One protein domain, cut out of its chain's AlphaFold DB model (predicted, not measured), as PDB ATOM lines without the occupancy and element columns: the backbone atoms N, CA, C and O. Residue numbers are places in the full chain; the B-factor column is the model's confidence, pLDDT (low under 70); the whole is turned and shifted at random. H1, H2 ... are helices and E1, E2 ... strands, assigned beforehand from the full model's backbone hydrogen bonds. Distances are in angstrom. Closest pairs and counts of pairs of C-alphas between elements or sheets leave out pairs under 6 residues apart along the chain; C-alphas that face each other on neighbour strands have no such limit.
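AT A GLANCE: This is residues 97 to 141 of the 221 residues of an uncharacterized protein of Candidatus Roizmanbacteria bacterium RIFCSPLOWO2_01_FULL_38_11 (UniProt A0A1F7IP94). Helices H1 and H2 fold into a helical hairpin, its two arms splayed at a steep tilt, and a small hairpin of two strands, E1 and E2, packs on H2. H2 is the middle piece, with H1 on one side of it and the strand hairpin on the other. The printed part has 45 residues, with two named helices and two named strands in the order H1, H2, E1, E2; the sheet is E1 - E2, antiparallel, and the class is mixed, helices and strands. The whole is compact, with a radius of gyration of the C-alphas of 10.1 A and spans of 29 by 23 by 13 A.

HOW THE PARTS SIT: H1, residues 98 to 110, and H2, residues 116 to 127, touch, with the C-alphas of Asp 105 and Thr 123 closest at 6.1 A. Their lines stand at a steep tilt of 42 degrees and they run opposite ways, a helical hairpin. In H2 every O i to N i+4 pair is within hydrogen-bond range; in H1 8 of 9 are. E1, residues 130 to 133, and E2, residues 136 to 139, are antiparallel neighbours and form a hairpin, with 154 degrees between their directions. N 131 and O 138 are within hydrogen-bond range at 2.8 A, as are N 136 and O 133 at 2.9 A. The closest C-alphas of H2 and E1 are those of Cys 122 and Trp 132, 5.7 A apart. Those of H2 and E2 are Cys 125 and Cys 137, 5.4 A apart. H1 is apart from E1 and from E2.

IN THESE COORDINATES: H1 begins at C-alpha 98 at (18.945, 6.753, 37.837) and runs 18.9 A to C-alpha 110. H2 begins at C-alpha 116 at (19.100, 24.283, 24.398) and measures 16.8 A from first to last C-alpha. E1 runs from Gly 130 to Ser 133, 9.3 A, and E2 from Gly 136 to Pro 139, 9.7 A. E2 ends at C-alpha 139 at (8.681, 24.500, 42.957).

THE WHOLE: The two C-alphas farthest apart are those of Asn 97 and Ser 114, at 29.2 A. The C-alphas of the first and last printed residues, Asn 97 and Asp 141, are 19.9 A apart. The printed part, residues 97 to 141, has no cut. The links from H1 to H2, from H2 to E1 and from E1 to E2 are tight, with 5, 2 and 2 residues. The mean pLDDT of the printed part is 73.9; residues 97 to 106 and residue 114 are under 70, and the mean of H1 is 61.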
ATOM      1  N   ASN A  97      16.333   7.118  41.853       53.03
ATOM      2  CA  ASN A  97      17.065   6.087  41.146       53.03
ATOM      3  C   ASN A  97      17.289   6.596  39.718       53.03
ATOM      4  O   ASN A  97      16.435   7.261  39.134       53.03
ATOM      5  N   SER A  98      18.453   6.288  39.149       50.66
ATOM      6  CA  SER A  98      18.945   6.753  37.837       50.66
ATOM      7  C   SER A  98      17.957   6.595  36.667       50.66
ATOM      8  O   SER A  98      18.104   7.214  35.616       50.66
ATOM      9  N   ASN A  99      16.926   5.773  36.845       49.94
ATOM     10  CA  ASN A  99      15.898   5.487  35.852       49.94
ATOM     11  C   ASN A  99      14.807   6.580  35.818       49.94
ATOM     12  O   ASN A  99      14.281   6.868  34.746       49.94
ATOM     13  N   LEU A 100      14.525   7.238  36.951       50.84
ATOM     14  CA  LEU A 100      13.581   8.358  37.044       50.84
ATOM     15  C   LEU A 100      14.180   9.656  36.480       50.84
ATOM     16  O   LEU A 100      13.484  10.436  35.833       50.84
ATOM     17  N   GLU A 101      15.490   9.858  36.665       51.50
ATOM     18  CA  GLU A 101      16.219  10.957  36.019       51.50
ATOM     19  C   GLU A 101      16.088  10.858  34.488       51.50
ATOM     20  O   GLU A 101      15.868  11.853  33.801       51.50
ATOM     21  N   THR A 102      16.071   9.624  33.969       54.62
ATOM     22  CA  THR A 102      15.889   9.345  32.542       54.62
ATOM     23  C   THR A 102      14.461   9.639  32.066       54.62
ATOM     24  O   THR A 102      14.292  10.217  30.994       54.62
ATOM     25  N   SER A 103      13.426   9.293  32.840       53.38
ATOM     26  CA  SER A 103      12.027   9.544  32.453       53.38
ATOM     27  C   SER A 103      11.631  11.021  32.554       53.38
ATOM     28  O   SER A 103      10.865  11.513  31.727       53.38
ATOM     29  N   LEU A 104      12.185  11.758  33.521       62.81
ATOM     30  CA  LEU A 104      11.945  13.196  33.680       62.81
ATOM     31  C   LEU A 104      12.683  14.020  32.609       62.81
ATOM     32  O   LEU A 104      12.101  14.947  32.040       62.81
ATOM     33  N   ASP A 105      13.901  13.622  32.234       61.75
ATOM     34  CA  ASP A 105      14.578  14.178  31.057       61.75
ATOM     35  C   ASP A 105      13.826  13.872  29.761       61.75
ATOM     36  O   ASP A 105      13.794  14.700  28.848       61.75
ATOM     37  N   GLN A 106      13.210  12.692  29.658       64.06
ATOM     38  CA  GLN A 106      12.386  12.344  28.502       64.06
ATOM     39  C   GLN A 106      11.118  13.199  28.411       64.06
ATOM     40  O   GLN A 106      10.750  13.594  27.305       64.06
ATOM     41  N   LEU A 107      10.504  13.580  29.538       70.44
ATOM     42  CA  LEU A 107       9.395  14.540  29.544       70.44
ATOM     43  C   LEU A 107       9.828  15.901  28.988       70.44
ATOM     44  O   LEU A 107       9.172  16.420  28.087       70.44
ATOM     45  N   CYS A 108      10.956  16.452  29.452       75.12
ATOM     46  CA  CYS A 108      11.474  17.719  28.925       75.12
ATOM     47  C   CYS A 108      11.902  17.604  27.446       75.12
ATOM     48  O   CYS A 108      11.696  18.537  26.677       75.12
ATOM     49  N   LYS A 109      12.432  16.459  26.998       70.06
ATOM     50  CA  LYS A 109      12.796  16.240  25.581       70.06
ATOM     51  C   LYS A 109      11.589  16.133  24.644       70.06
ATOM     52  O   LYS A 109      11.725  16.448  23.465       70.06
ATOM     53  N   ASN A 110      10.427  15.715  25.152       74.56
ATOM     54  CA  ASN A 110       9.181  15.662  24.379       74.56
ATOM     55  C   ASN A 110       8.539  17.048  24.184       74.56
ATOM     56  O   ASN A 110       7.714  17.221  23.286       74.56
ATOM     57  N   TYR A 111       8.914  18.044  24.992       73.31
ATOM     58  CA  TYR A 111       8.502  19.425  24.774       73.31
ATOM     59  C   TYR A 111       9.372  20.087  23.700       73.31
ATOM     60  O   TYR A 111      10.601  20.081  23.759       73.31
ATOM     61  N   GLN A 112       8.720  20.712  22.719       74.19
ATOM     62  CA  GLN A 112       9.389  21.467  21.662       74.19
ATOM     63  C   GLN A 112       9.909  22.807  22.208       74.19
ATOM     64  O   GLN A 112       9.281  23.854  22.051       74.19
ATOM     65  N   PHE A 113      11.065  22.778  22.866       75.31
ATOM     66  CA  PHE A 113      11.764  23.986  23.292       75.31
ATOM     67  C   PHE A 113      12.513  24.626  22.119       75.31
ATOM     68  O   PHE A 113      13.149  23.946  21.318       75.31
ATOM     69  N   SER A 114      12.459  25.956  22.016       69.38
ATOM     70  CA  SER A 114      13.084  26.698  20.911       69.38
ATOM     71  C   SER A 114      14.616  26.809  21.026       69.38
ATOM     72  O   SER A 114      15.248  27.293  20.090       69.38
ATOM     73  N   GLY A 115      15.218  26.390  22.146       75.19
ATOM     74  CA  GLY A 115      16.661  26.474  22.386       75.19
ATOM     75  C   GLY A 115      17.154  25.525  23.484       75.19
ATOM     76  O   GLY A 115      16.386  25.118  24.357       75.19
ATOM     77  N   ALA A 116      18.450  25.189  23.443       74.38
ATOM     78  CA  ALA A 116      19.100  24.283  24.398       74.38
ATOM     79  C   ALA A 116      19.103  24.826  25.841       74.38
ATOM     80  O   ALA A 116      19.041  24.052  26.797       74.38
ATOM     81  N   ASP A 117      19.095  26.153  26.001       81.62
ATOM     82  CA  ASP A 117      19.054  26.806  27.312       81.62
ATOM     83  C   ASP A 117      17.743  26.516  28.058       81.62
ATOM     84  O   ASP A 117      17.753  26.272  29.263       81.62
ATOM     85  N   GLU A 118      16.612  26.480  27.352       81.38
ATOM     86  CA  GLU A 118      15.294  26.213  27.945       81.38
ATOM     87  C   GLU A 118      15.139  24.748  28.364       81.38
ATOM     88  O   GLU A 118      14.556  24.462  29.411       81.38
ATOM     89  N   LEU A 119      15.747  23.827  27.608       82.25
ATOM     90  CA  LEU A 119      15.805  22.416  27.982       82.25
ATOM     91  C   LEU A 119      16.548  22.235  29.312       82.25
ATOM     92  O   LEU A 119      16.051  21.554  30.206       82.25
ATOM     93  N   SER A 120      17.695  22.904  29.480       81.25
ATOM     94  CA  SER A 120      18.472  22.829  30.727       81.25
ATOM     95  C   SER A 120      17.704  23.380  31.937       81.25
ATOM     96  O   SER A 120      17.771  22.815  33.032       81.25
ATOM     97  N   LYS A 121      16.907  24.440  31.741       85.06
ATOM     98  CA  LYS A 121      16.053  25.008  32.791       85.06
ATOM     99  C   LYS A 121      14.909  24.063  33.159       85.06
ATOM    100  O   LYS A 121      14.657  23.896  34.353       85.06
ATOM    101  N   CYS A 122      14.286  23.405  32.177       84.06
ATOM    102  CA  CYS A 122      13.270  22.372  32.403       84.06
ATOM    103  C   CYS A 122      13.831  21.220  33.247       84.06
ATOM    104  O   CYS A 122      13.290  20.936  34.316       84.06
ATOM    105  N   THR A 123      14.971  20.641  32.850       82.19
ATOM    106  CA  THR A 123      15.623  19.565  33.614       82.19
ATOM    107  C   THR A 123      15.977  20.022  35.033       82.19
ATOM    108  O   THR A 123      15.644  19.340  36.000       82.19
ATOM    109  N   SER A 124      16.557  21.220  35.195       83.81
ATOM    110  CA  SER A 124      16.918  21.746  36.523       83.81
ATOM    111  C   SER A 124      15.709  22.015  37.431       83.81
ATOM    112  O   SER A 124      15.812  21.911  38.653       83.81
ATOM    113  N   CYS A 125      14.561  22.362  36.844       84.12
ATOM    114  CA  CYS A 125      13.318  22.579  37.570       84.12
ATOM    115  C   CYS A 125      12.768  21.265  38.114       84.12
ATOM    116  O   CYS A 125      12.436  21.140  39.291       84.12
ATOM    117  N   VAL A 126      12.731  20.269  37.240       82.44
ATOM    118  CA  VAL A 126      12.191  18.949  37.525       82.44
ATOM    119  C   VAL A 126      13.074  18.198  38.534       82.44
ATOM    120  O   VAL A 126      12.552  17.587  39.466       82.44
ATOM    121  N   GLN A 127      14.404  18.346  38.454       79.88
ATOM    122  CA  GLN A 127      15.347  17.842  39.467       79.88
ATOM    123  C   GLN A 127      15.090  18.425  40.868       79.88
ATOM    124  O   GLN A 127      15.294  17.744  41.870       79.88
ATOM    125  N   LYS A 128      14.597  19.667  40.950       74.88
ATOM    126  CA  LYS A 128      14.220  20.342  42.204       74.88
ATOM    127  C   LYS A 128      12.755  20.114  42.600       74.88
ATOM    128  O   LYS A 128      12.197  20.937  43.316       74.88
ATOM    129  N   ARG A 129      12.110  19.042  42.113       75.06
ATOM    130  CA  ARG A 129      10.680  18.746  42.350       75.06
ATOM    131  C   ARG A 129       9.750  19.907  41.959       75.06
ATOM    132  O   ARG A 129       8.750  20.180  42.619       75.06
ATOM    133  N   GLY A 130      10.086  20.607  40.880       77.56
ATOM    134  CA  GLY A 130       9.279  21.685  40.323       77.56
ATOM    135  C   GLY A 130       8.556  21.286  39.041       77.56
ATOM    136  O   GLY A 130       9.006  20.428  38.283       77.56
ATOM    137  N   TYR A 131       7.438  21.955  38.775       83.44
ATOM    138  CA  TYR A 131       6.719  21.868  37.509       83.44
ATOM    139  C   TYR A 131       7.207  22.961  36.552       83.44
ATOM    140  O   TYR A 131       7.189  24.151  36.885       83.44
ATOM    141  N   TRP A 132       7.641  22.572  35.350       83.38
ATOM    142  CA  TRP A 132       8.034  23.525  34.314       83.38
ATOM    143  C   TRP A 132       6.799  24.069  33.589       83.38
ATOM    144  O   TRP A 132       6.048  23.322  32.967       83.38
ATOM    145  N   SER A 133       6.596  25.386  33.658       83.31
ATOM    146  CA  SER A 133       5.454  26.079  33.054       83.31
ATOM    147  C   SER A 133       5.909  27.247  32.174       83.31
ATOM    148  O   SER A 133       7.059  27.678  32.239       83.31
ATOM    149  N   GLY A 134       5.001  27.824  31.378       79.88
ATOM    150  CA  GLY A 134       5.308  28.972  30.506       79.88
ATOM    151  C   GLY A 134       5.735  30.256  31.236       79.88
ATOM    152  O   GLY A 134       6.217  31.187  30.602       79.88
ATOM    153  N   ILE A 135       5.581  30.306  32.562       79.19
ATOM    154  CA  ILE A 135       6.039  31.401  33.433       79.19
ATOM    155  C   ILE A 135       7.329  31.049  34.196       79.19
ATOM    156  O   ILE A 135       7.810  31.849  34.998       79.19
ATOM    157  N   GLY A 136       7.909  29.876  33.921       82.19
ATOM    158  CA  GLY A 136       9.126  29.357  34.537       82.19
ATOM    159  C   GLY A 136       8.876  28.151  35.444       82.19
ATOM    160  O   GLY A 136       7.821  27.511  35.408       82.19
ATOM    161  N   CYS A 137       9.884  27.833  36.255       85.69
ATOM    162  CA  CYS A 137       9.833  26.727  37.201       85.69
ATOM    163  C   CYS A 137       8.975  27.064  38.426       85.69
ATOM    164  O   CYS A 137       9.252  28.049  39.113       85.69
ATOM    165  N   VAL A 138       7.983  26.223  38.720       85.25
ATOM    166  CA  VAL A 138       7.150  26.325  39.924       85.25
ATOM    167  C   VAL A 138       7.563  25.218  40.897       85.25
ATOM    168  O   VAL A 138       7.221  24.061  40.651       85.25
ATOM    169  N   PRO A 139       8.316  25.513  41.970       82.44
ATOM    170  CA  PRO A 139       8.681  24.500  42.957       82.44
ATOM    171  C   PRO A 139       7.437  24.040  43.729       82.44
ATOM    172  O   PRO A 139       6.607  24.866  44.110       82.44
ATOM    173  N   LEU A 140       7.304  22.730  43.956       80.19
ATOM    174  CA  LEU A 140       6.197  22.150  44.732       80.19
ATOM    175  C   LEU A 140       6.499  22.106  46.241       80.19
ATOM    176  O   LEU A 140       5.605  21.855  47.047       80.19
ATOM    177  N   ASP A 141       7.740  22.394  46.640       79.00
ATOM    178  CA  ASP A 141       8.137  22.527  48.040       79.00
ATOM    179  C   ASP A 141       7.589  23.824  48.650       79.00
ATOM    180  O   ASP A 141       7.843  24.912  48.135       79.00
TER     181      ASP A 141